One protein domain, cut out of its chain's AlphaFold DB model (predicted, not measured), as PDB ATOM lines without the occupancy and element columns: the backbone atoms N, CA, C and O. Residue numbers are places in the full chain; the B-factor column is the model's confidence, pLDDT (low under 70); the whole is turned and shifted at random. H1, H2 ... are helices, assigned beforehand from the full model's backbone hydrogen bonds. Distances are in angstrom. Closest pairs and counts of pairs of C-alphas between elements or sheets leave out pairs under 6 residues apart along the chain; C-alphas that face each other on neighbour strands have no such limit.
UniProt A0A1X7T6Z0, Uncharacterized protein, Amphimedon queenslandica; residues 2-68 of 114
ATOM      1  N   LEU A   2      25.174 -24.937 -83.324       90.62
ATOM      2  CA  LEU A   2      26.537 -25.060 -83.896       90.62
ATOM      3  C   LEU A   2      26.926 -26.501 -84.263       90.62
ATOM      4  O   LEU A   2      27.625 -26.727 -85.246       90.62
ATOM      5  N   ASP A   3      26.434 -27.473 -83.499       92.38
ATOM      6  CA  ASP A   3      26.600 -28.900 -83.783       92.38
ATOM      7  C   ASP A   3      26.029 -29.288 -85.159       92.38
ATOM      8  O   ASP A   3      26.696 -29.913 -85.981       92.38
ATOM      9  N   SER A   4      24.827 -28.796 -85.453       90.00
ATOM     10  CA  SER A   4      24.119 -28.988 -86.717       90.00
ATOM     11  C   SER A   4      24.855 -28.330 -87.889       90.00
ATOM     12  O   SER A   4      24.986 -28.942 -88.947       90.00
ATOM     13  N   VAL A   5      25.416 -27.127 -87.680       90.81
ATOM     14  CA  VAL A   5      26.273 -26.438 -88.668       90.81
ATOM     15  C   VAL A   5      27.505 -27.284 -88.994       90.81
ATOM     16  O   VAL A   5      27.808 -27.496 -90.166       90.81
ATOM     17  N   ARG A   6      28.187 -27.821 -87.973       94.38
ATOM     18  CA  ARG A   6      29.384 -28.662 -88.144       94.38
ATOM     19  C   ARG A   6      29.099 -29.923 -88.964       94.38
ATOM     20  O   ARG A   6      29.954 -30.351 -89.733       94.38
ATOM     21  N   HIS A   7      27.911 -30.503 -88.806       95.19
ATOM     22  CA  HIS A   7      27.485 -31.701 -89.534       95.19
ATOM     23  C   HIS A   7      26.791 -31.410 -90.876       95.19
ATOM     24  O   HIS A   7      26.383 -32.347 -91.556       95.19
ATOM     25  N   GLY A   8      26.655 -30.139 -91.271       93.00
ATOM     26  CA  GLY A   8      25.988 -29.746 -92.517       93.00
ATOM     27  C   GLY A   8      24.466 -29.940 -92.515       93.00
ATOM     28  O   GLY A   8      23.841 -29.867 -93.568       93.00
ATOM     29  N   SER A   9      23.856 -30.173 -91.350       92.94
ATOM     30  CA  SER A   9      22.412 -30.373 -91.197       92.94
ATOM     31  C   SER A   9      21.745 -29.062 -90.774       92.94
ATOM     32  O   SER A   9      21.398 -28.860 -89.611       92.94
ATOM     33  N   LEU A  10      21.652 -28.114 -91.707       93.12
ATOM     34  CA  LEU A  10      21.068 -26.797 -91.444       93.12
ATOM     35  C   LEU A  10      19.538 -26.866 -91.528       93.12
ATOM     36  O   LEU A  10      18.986 -27.132 -92.590       93.12
ATOM     37  N   THR A  11      18.865 -26.597 -90.410       93.69
ATOM     38  CA  THR A  11      17.413 -26.360 -90.368       93.69
ATOM     39  C   THR A  11      17.102 -24.883 -90.601       93.69
ATOM     40  O   THR A  11      17.956 -24.028 -90.352       93.69
ATOM     41  N   ASP A  12      15.869 -24.566 -91.002       94.75
ATOM     42  CA  ASP A  12      15.414 -23.175 -91.155       94.75
ATOM     43  C   ASP A  12      15.602 -22.367 -89.860       94.75
ATOM     44  O   ASP A  12      16.145 -21.267 -89.889       94.75
ATOM     45  N   GLU A  13      15.302 -22.966 -88.703       93.50
ATOM     46  CA  GLU A  13      15.546 -22.361 -87.385       93.50
ATOM     47  C   GLU A  13      17.032 -22.023 -87.153       93.50
ATOM     48  O   GLU A  13      17.366 -20.949 -86.645       93.50
ATOM     49  N   THR A  14      17.949 -22.913 -87.557       93.50
ATOM     50  CA  THR A  14      19.398 -22.672 -87.448       93.50
ATOM     51  C   THR A  14      19.822 -21.511 -88.345       93.50
ATOM     52  O   THR A  14      20.611 -20.662 -87.929       93.50
ATOM     53  N   ILE A  15      19.289 -21.458 -89.568       93.38
ATOM     54  CA  ILE A  15      19.572 -20.391 -90.531       93.38
ATOM     55  C   ILE A  15      19.053 -19.048 -90.011       93.38
ATOM     56  O   ILE A  15      19.785 -18.059 -90.055       93.38
ATOM     57  N   ASP A  16      17.825 -19.002 -89.504       94.06
ATOM     58  CA  ASP A  16      17.211 -17.770 -89.007       94.06
ATOM     59  C   ASP A  16      17.907 -17.258 -87.748       94.06
ATOM     60  O   ASP A  16      18.170 -16.057 -87.636       94.06
ATOM     61  N   THR A  17      18.328 -18.164 -86.862       93.62
ATOM     62  CA  THR A  17      19.151 -17.797 -85.705       93.62
ATOM     63  C   THR A  17      20.458 -17.145 -86.159       93.62
ATOM     64  O   THR A  17      20.777 -16.044 -85.714       93.62
ATOM     65  N   LEU A  18      21.180 -17.750 -87.110       92.31
ATOM     66  CA  LEU A  18      22.424 -17.174 -87.638       92.31
ATOM     67  C   LEU A  18      22.196 -15.829 -88.340       92.31
ATOM     68  O   LEU A  18      22.979 -14.901 -88.146       92.31
ATOM     69  N   LYS A  19      21.119 -15.693 -89.124       92.94
ATOM     70  CA  LYS A  19      20.750 -14.426 -89.778       92.94
ATOM     71  C   LYS A  19      20.434 -13.327 -88.766       92.94
ATOM     72  O   LYS A  19      20.781 -12.178 -89.023       92.94
ATOM     73  N   SER A  20      19.816 -13.655 -87.631       94.12
ATOM     74  CA  SER A  20      19.540 -12.673 -86.570       94.12
ATOM     75  C   SER A  20      20.816 -12.115 -85.927       94.12
ATOM     76  O   SER A  20      20.822 -10.979 -85.461       94.12
ATOM     77  N   CYS A  21      21.917 -12.875 -85.971       89.50
ATOM     78  CA  CYS A  21      23.238 -12.439 -85.519       89.50
ATOM     79  C   CYS A  21      23.995 -11.588 -86.557       89.50
ATOM     80  O   CYS A  21      25.105 -11.135 -86.278       89.50
ATOM     81  N   VAL A  22      23.443 -11.381 -87.759       91.44
ATOM     82  CA  VAL A  22      24.057 -10.533 -88.789       91.44
ATOM     83  C   VAL A  22      23.675  -9.079 -88.548       91.44
ATOM     84  O   VAL A  22      22.522  -8.679 -88.709       91.44
ATOM     85  N   PHE A  23      24.673  -8.259 -88.235       87.81
ATOM     86  CA  PHE A  23      24.491  -6.819 -88.109       87.81
ATOM     87  C   PHE A  23      24.626  -6.123 -89.468       87.81
ATOM     88  O   PHE A  23      25.530  -6.422 -90.249       87.81
ATOM     89  N   LYS A  24      23.743  -5.157 -89.745       90.62
ATOM     90  CA  LYS A  24      23.802  -4.284 -90.933       90.62
ATOM     91  C   LYS A  24      24.355  -2.905 -90.571       90.62
ATOM     92  O   LYS A  24      23.698  -1.894 -90.792       90.62
ATOM     93  N   VAL A  25      25.535  -2.878 -89.968       88.44
ATOM     94  CA  VAL A  25      26.218  -1.648 -89.535       88.44
ATOM     95  C   VAL A  25      27.673  -1.679 -89.995       88.44
ATOM     96  O   VAL A  25      28.168  -2.729 -90.421       88.44
ATOM     97  N   LEU A  26      28.371  -0.547 -89.911       86.56
ATOM     98  CA  LEU A  26      29.803  -0.520 -90.186       86.56
ATOM     99  C   LEU A  26      30.560  -1.296 -89.105       86.56
ATOM    100  O   LEU A  26      30.240  -1.225 -87.920       86.56
ATOM    101  N   VAL A  27      31.608  -2.016 -89.513       84.31
ATOM    102  CA  VAL A  27      32.413  -2.839 -88.594       84.31
ATOM    103  C   VAL A  27      32.977  -1.996 -87.447       84.31
ATOM    104  O   VAL A  27      32.918  -2.428 -86.304       84.31
ATOM    105  N   GLN A  28      33.457  -0.780 -87.727       81.44
ATOM    106  CA  GLN A  28      33.993   0.132 -86.708       81.44
ATOM    107  C   GLN A  28      32.949   0.533 -85.657       81.44
ATOM    108  O   GLN A  28      33.259   0.583 -84.470       81.44
ATOM    109  N   GLU A  29      31.716   0.815 -86.082       88.00
ATOM    110  CA  GLU A  29      30.627   1.202 -85.178       88.00
ATOM    111  C   GLU A  29      30.245   0.030 -84.276       88.00
ATOM    112  O   GLU A  29      30.209   0.182 -83.055       88.00
ATOM    113  N   LYS A  30      30.061  -1.163 -84.863       87.44
ATOM    114  CA  LYS A  30      29.741  -2.374 -84.095       87.44
ATOM    115  C   LYS A  30      30.841  -2.737 -83.112       87.44
ATOM    116  O   LYS A  30      30.561  -3.195 -82.013       87.44
ATOM    117  N   TYR A  31      32.090  -2.555 -83.516       85.69
ATOM    118  CA  TYR A  31      33.238  -2.864 -82.680       85.69
ATOM    119  C   TYR A  31      33.263  -1.976 -81.432       85.69
ATOM    120  O   TYR A  31      33.375  -2.501 -80.331       85.69
ATOM    121  N   LYS A  32      33.053  -0.659 -81.583       85.75
ATOM    122  CA  LYS A  32      32.954   0.279 -80.448       85.75
ATOM    123  C   LYS A  32      31.763  -0.019 -79.537       85.75
ATOM    124  O   LYS A  32      31.895   0.059 -78.321       85.75
ATOM    125  N   GLU A  33      30.615  -0.365 -80.119       89.00
ATOM    126  CA  GLU A  33      29.430  -0.792 -79.365       89.00
ATOM    127  C   GLU A  33      29.761  -2.010 -78.488       89.00
ATOM    128  O   GLU A  33      29.579  -1.966 -77.274       89.00
ATOM    129  N   LEU A  34      30.356  -3.051 -79.075       86.12
ATOM    130  CA  LEU A  34      30.738  -4.272 -78.362       86.12
ATOM    131  C   LEU A  34      31.853  -4.044 -77.329       86.12
ATOM    132  O   LEU A  34      31.823  -4.654 -76.261       86.12
ATOM    133  N   GLU A  35      32.818  -3.163 -77.609       84.81
ATOM    134  CA  GLU A  35      33.816  -2.744 -76.614       84.81
ATOM    135  C   GLU A  35      33.171  -2.038 -75.420       84.81
ATOM    136  O   GLU A  35      33.614  -2.235 -74.294       84.81
ATOM    137  N   SER A  36      32.118  -1.245 -75.645       87.88
ATOM    138  CA  SER A  36      31.423  -0.536 -74.565       87.88
ATOM    139  C   SER A  36      30.580  -1.455 -73.669       87.88
ATOM    140  O   SER A  36      30.359  -1.134 -72.502       87.88
ATOM    141  N   GLU A  37      30.139  -2.604 -74.189       86.94
ATOM    142  CA  GLU A  37      29.343  -3.598 -73.454       86.94
ATOM    143  C   GLU A  37      30.201  -4.584 -72.639       86.94
ATOM    144  O   GLU A  37      29.702  -5.230 -71.714       86.94
ATOM    145  N   GLY A  38      31.486  -4.727 -72.978       81.38
ATOM    146  CA  GLY A  38      32.369  -5.762 -72.443       81.38
ATOM    147  C   GLY A  38      33.624  -5.231 -71.751       81.38
ATOM    148  O   GLY A  38      33.937  -4.049 -71.754       81.38
ATOM    149  N   THR A  39      34.384  -6.144 -71.141       69.06
ATOM    150  CA  THR A  39      35.716  -5.848 -70.569       69.06
ATOM    151  C   THR A  39      36.861  -6.216 -71.510       69.06
ATOM    152  O   THR A  39      37.992  -5.792 -71.288       69.06
ATOM    153  N   ASN A  40      36.584  -7.022 -72.540       78.38
ATOM    154  CA  ASN A  40      37.575  -7.500 -73.498       78.38
ATOM    155  C   ASN A  40      37.262  -6.959 -74.896       78.38
ATOM    156  O   ASN A  40      36.092  -6.989 -75.287       78.38
ATOM    157  N   PRO A  41      38.281  -6.547 -75.669       77.06
ATOM    158  CA  PRO A  41      38.084  -6.138 -77.048       77.06
ATOM    159  C   PRO A  41      37.488  -7.281 -77.886       77.06
ATOM    160  O   PRO A  41      37.892  -8.440 -77.718       77.06
ATOM    161  N   PRO A  42      36.549  -6.987 -78.797       83.25
ATOM    162  CA  PRO A  42      36.000  -7.977 -79.705       83.25
ATOM    163  C   PRO A  42      37.068  -8.506 -80.672       83.25
ATOM    164  O   PRO A  42      38.025  -7.823 -81.026       83.25
ATOM    165  N   ILE A  43      36.896  -9.750 -81.125       84.75
ATOM    166  CA  ILE A  43      37.802 -10.401 -82.082       84.75
ATOM    167  C   ILE A  43      37.075 -10.569 -83.414       84.75
ATOM    168  O   ILE A  43      35.978 -11.124 -83.466       84.75
ATOM    169  N   CYS A  44      37.711 -10.134 -84.503       84.81
ATOM    170  CA  CYS A  44      37.212 -10.331 -85.860       84.81
ATOM    171  C   CYS A  44      37.964 -11.472 -86.553       84.81
ATOM    172  O   CYS A  44      39.192 -11.534 -86.516       84.81
ATOM    173  N   LEU A  45      37.224 -12.365 -87.215       87.62
ATOM    174  CA  LEU A  45      37.782 -13.464 -88.001       87.62
ATOM    175  C   LEU A  45      37.490 -13.238 -89.483       87.62
ATOM    176  O   LEU A  45      36.355 -12.959 -89.865       87.62
ATOM    177  N   PHE A  46      38.516 -13.404 -90.315       87.25
ATOM    178  CA  PHE A  46      38.428 -13.243 -91.763       87.25
ATOM    179  C   PHE A  46      38.937 -14.495 -92.464       87.25
ATOM    180  O   PHE A  46      39.870 -15.148 -92.003       87.25
ATOM    181  N   SER A  47      38.340 -14.815 -93.609       88.44
ATOM    182  CA  SER A  47      38.755 -15.956 -94.431       88.44
ATOM    183  C   SER A  47      40.043 -15.704 -95.219       88.44
ATOM    184  O   SER A  47      40.679 -16.659 -95.660       88.44
ATOM    185  N   LYS A  48      40.426 -14.436 -95.420       92.19
ATOM    186  CA  LYS A  48      41.609 -14.031 -96.185       92.19
ATOM    187  C   LYS A  48      42.442 -13.006 -95.428       92.19
ATOM    188  O   LYS A  48      41.906 -12.155 -94.716       92.19
ATOM    189  N   VAL A  49      43.752 -13.068 -95.653       85.81
ATOM    190  CA  VAL A  49      44.732 -12.164 -95.037       85.81
ATOM    191  C   VAL A  49      44.525 -10.719 -95.491       85.81
ATOM    192  O   VAL A  49      44.577  -9.826 -94.656       85.81
ATOM    193  N   ASP A  50      44.203 -10.474 -96.764       90.25
ATOM    194  CA  ASP A  50      44.013  -9.112 -97.286       90.25
ATOM    195  C   ASP A  50      42.826  -8.388 -96.625       90.25
ATOM    196  O   ASP A  50      42.897  -7.195 -96.339       90.25
ATOM    197  N   ALA A  51      41.740  -9.113 -96.345       87.00
ATOM    198  CA  ALA A  51      40.589  -8.580 -95.621       87.00
ATOM    199  C   ALA A  51      40.941  -8.263 -94.158       87.00
ATOM    200  O   ALA A  51      40.568  -7.204 -93.654       87.00
ATOM    201  N   CYS A  52      41.698  -9.153 -93.506       87.31
ATOM    202  CA  CYS A  52      42.207  -8.937 -92.152       87.31
ATOM    203  C   CYS A  52      43.114  -7.701 -92.088       87.31
ATOM    204  O   CYS A  52      42.923  -6.842 -91.232       87.31
ATOM    205  N   GLN A  53      44.046  -7.569 -93.034       87.25
ATOM    206  CA  GLN A  53      44.954  -6.428 -93.125       87.25
ATOM    207  C   GLN A  53      44.188  -5.107 -93.256       87.25
ATOM    208  O   GLN A  53      44.400  -4.211 -92.445       87.25
ATOM    209  N   LYS A  54      43.254  -5.010 -94.213       90.00
ATOM    210  CA  LYS A  54      42.451  -3.793 -94.433       90.00
ATOM    211  C   LYS A  54      41.703  -3.361 -93.173       90.00
ATOM    212  O   LYS A  54      41.686  -2.181 -92.841       90.00
ATOM    213  N   ILE A  55      41.087  -4.305 -92.461       86.44
ATOM    214  CA  ILE A  55      40.373  -3.983 -91.221       86.44
ATOM    215  C   ILE A  55      41.346  -3.586 -90.112       86.44
ATOM    216  O   ILE A  55      41.081  -2.614 -89.411       86.44
ATOM    217  N   ASN A  56      42.476  -4.277 -89.970       86.88
ATOM    218  CA  ASN A  56      43.482  -3.924 -88.971       86.88
ATOM    219  C   ASN A  56      44.040  -2.513 -89.195       86.88
ATOM    220  O   ASN A  56      44.193  -1.777 -88.226       86.88
ATOM    221  N   GLU A  57      44.294  -2.117 -90.444       87.94
ATOM    222  CA  GLU A  57      44.717  -0.756 -90.804       87.94
ATOM    223  C   GLU A  57      43.647   0.273 -90.420       87.94
ATOM    224  O   GLU A  57      43.937   1.212 -89.682       87.94
ATOM    225  N   VAL A  58      42.390   0.045 -90.815       86.31
ATOM    226  CA  VAL A  58      41.250   0.925 -90.494       86.31
ATOM    227  C   VAL A  58      41.032   1.066 -88.981       86.31
ATOM    228  O   VAL A  58      40.731   2.155 -88.486       86.31
ATOM    229  N   MET A  59      41.186  -0.020 -88.222       83.62
ATOM    230  CA  MET A  59      41.078   0.018 -86.763       83.62
ATOM    231  C   MET A  59      42.267   0.741 -86.131       83.62
ATOM    232  O   MET A  59      42.064   1.606 -85.280       83.62
ATOM    233  N   LEU A  60      43.491   0.452 -86.579       85.44
ATOM    234  CA  LEU A  60      44.712   1.117 -86.115       85.44
ATOM    235  C   LEU A  60      44.673   2.624 -86.391       85.44
ATOM    236  O   LEU A  60      45.151   3.415 -85.579       85.44
ATOM    237  N   GLU A  61      44.092   3.035 -87.517       84.81
ATOM    238  CA  GLU A  61      43.912   4.441 -87.862       84.81
ATOM    239  C   GLU A  61      42.956   5.188 -86.944       84.81
ATOM    240  O   GLU A  61      43.148   6.384 -86.736       84.81
ATOM    241  N   SER A  62      41.973   4.488 -86.382       82.31
ATOM    242  CA  SER A  62      40.993   5.070 -85.465       82.31
ATOM    243  C   SER A  62      41.511   5.269 -84.038       82.31
ATOM    244  O   SER A  62      40.841   5.920 -83.238       82.31
ATOM    245  N   LEU A  63      42.689   4.723 -83.708       83.25
ATOM    246  CA  LEU A  63      43.312   4.899 -82.400       83.25
ATOM    247  C   LEU A  63      43.988   6.270 -82.302       83.25
ATOM    248  O   LEU A  63      44.775   6.655 -83.161       83.25
ATOM    249  N   GLU A  64      43.765   6.963 -81.187       80.88
ATOM    250  CA  GLU A  64      44.366   8.276 -80.891       80.88
ATOM    251  C   GLU A  64      45.849   8.190 -80.469       80.88
ATOM    252  O   GLU A  64      46.460   9.185 -80.083       80.88
ATOM    253  N   THR A  65      46.445   6.995 -80.503       82.31
ATOM    254  CA  THR A  65      47.815   6.757 -80.036       82.31
ATOM    255  C   THR A  65      48.856   7.017 -81.124       82.31
ATOM    256  O   THR A  65      48.591   6.905 -82.321       82.31
ATOM    257  N   GLU A  66      50.079   7.359 -80.707       85.56
ATOM    258  CA  GLU A  66      51.205   7.535 -81.625       85.56
ATOM    259  C   GLU A  66      51.499   6.221 -82.368       85.56
ATOM    260  O   GLU A  66      51.885   5.210 -81.769       85.56
ATOM    261  N   LYS A  67      51.340   6.242 -83.694       81.50
ATOM    262  CA  LYS A  67      51.656   5.106 -84.561       81.50
ATOM    263  C   LYS A  67      53.167   4.988 -84.710       81.50
ATOM    264  O   LYS A  67      53.846   5.937 -85.092       81.50
ATOM    265  N   LYS A  68      53.695   3.799 -84.436       80.94
ATOM    266  CA  LYS A  68      55.110   3.483 -84.640       80.94
ATOM    267  C   LYS A  68      55.255   2.618 -85.878       80.94
ATOM    268  O   LYS A  68      54.847   1.460 -85.870       80.94
TER     269      LYS A  68
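AT A GLANCE: This is residues 2 to 68 of the 114 residues of an uncharacterized protein of Amphimedon queenslandica (UniProt A0A1X7T6Z0). An open, strung-out chain of four helices in two loose pairs: H1 and H2 make a small corner at one end, H3 and H4 stand steeply to each other at the other end, and a bare stretch, residues 21 to 26, joins the two pairs without a common core. Residues 63 to 68 stick out beyond H4 as a tail, and the turn at residues 38 to 40 after H3 sticks out too. The printed part has 67 residues with four named helices, in the order H1, H2, H3, H4, and no named strand; the class is all helix. The whole is loose, with a radius of gyration of the C-alphas of 15.7 A, and its outline is elongated, with spans of 48 by 28 by 21 A.

HOW THE PARTS SIT: H1, residues 2 to 6, and H2, residues 12 to 20, are close but not clearly touching; their closest C-alphas, those of Ser 4 and Thr 14, are 7.9 A apart. A tight link of 5 residues joins them. A short link of 6 residues leads from H2 to H3, residues 27 to 37, and these two helices are apart. H4, residues 49 to 61, follows after a long link of 11 residues. H3 and H4 are close but not clearly touching, with the closest C-alphas, those of Gln 28 and Met 59, 7.1 A apart. They run the same way at a steep tilt of 64 degrees, and their centres are 15.7 A apart. H1 is apart from H3 and H4, and H2 is apart from H4. In H1, H2, H3 and H4 every pair of O i and N i+4 is within hydrogen-bond range.

IN THESE COORDINATES: H1 begins at C-alpha 2, at (26.537, -25.060, -83.896). H2 runs from Asp 12 to Ser 20, 12.2 A from first to last C-alpha. H3 runs from Val 27, with its C-alpha at (32.413, -2.839, -88.594), to Glu 37 and is 15.5 A long. H4, the longest helix with 13 residues, runs 18.1 A from Val 49 to Glu 61, where C-alpha 61 is at (43.912, 4.441, -87.862).

THE WHOLE: The two C-alphas farthest apart, those of Thr 11 and Glu 66, are 48.7 A from each other. The printed part has no cut. Residues 19 to 26, of which 19 and 20 belong to H2, stand free; so do residues 35 to 40, of which 35 to 37 belong to H3, and residues 63 to 68. The mean pLDDT of the printed part is 87.6, and residue 39 is the one printed residue under 70.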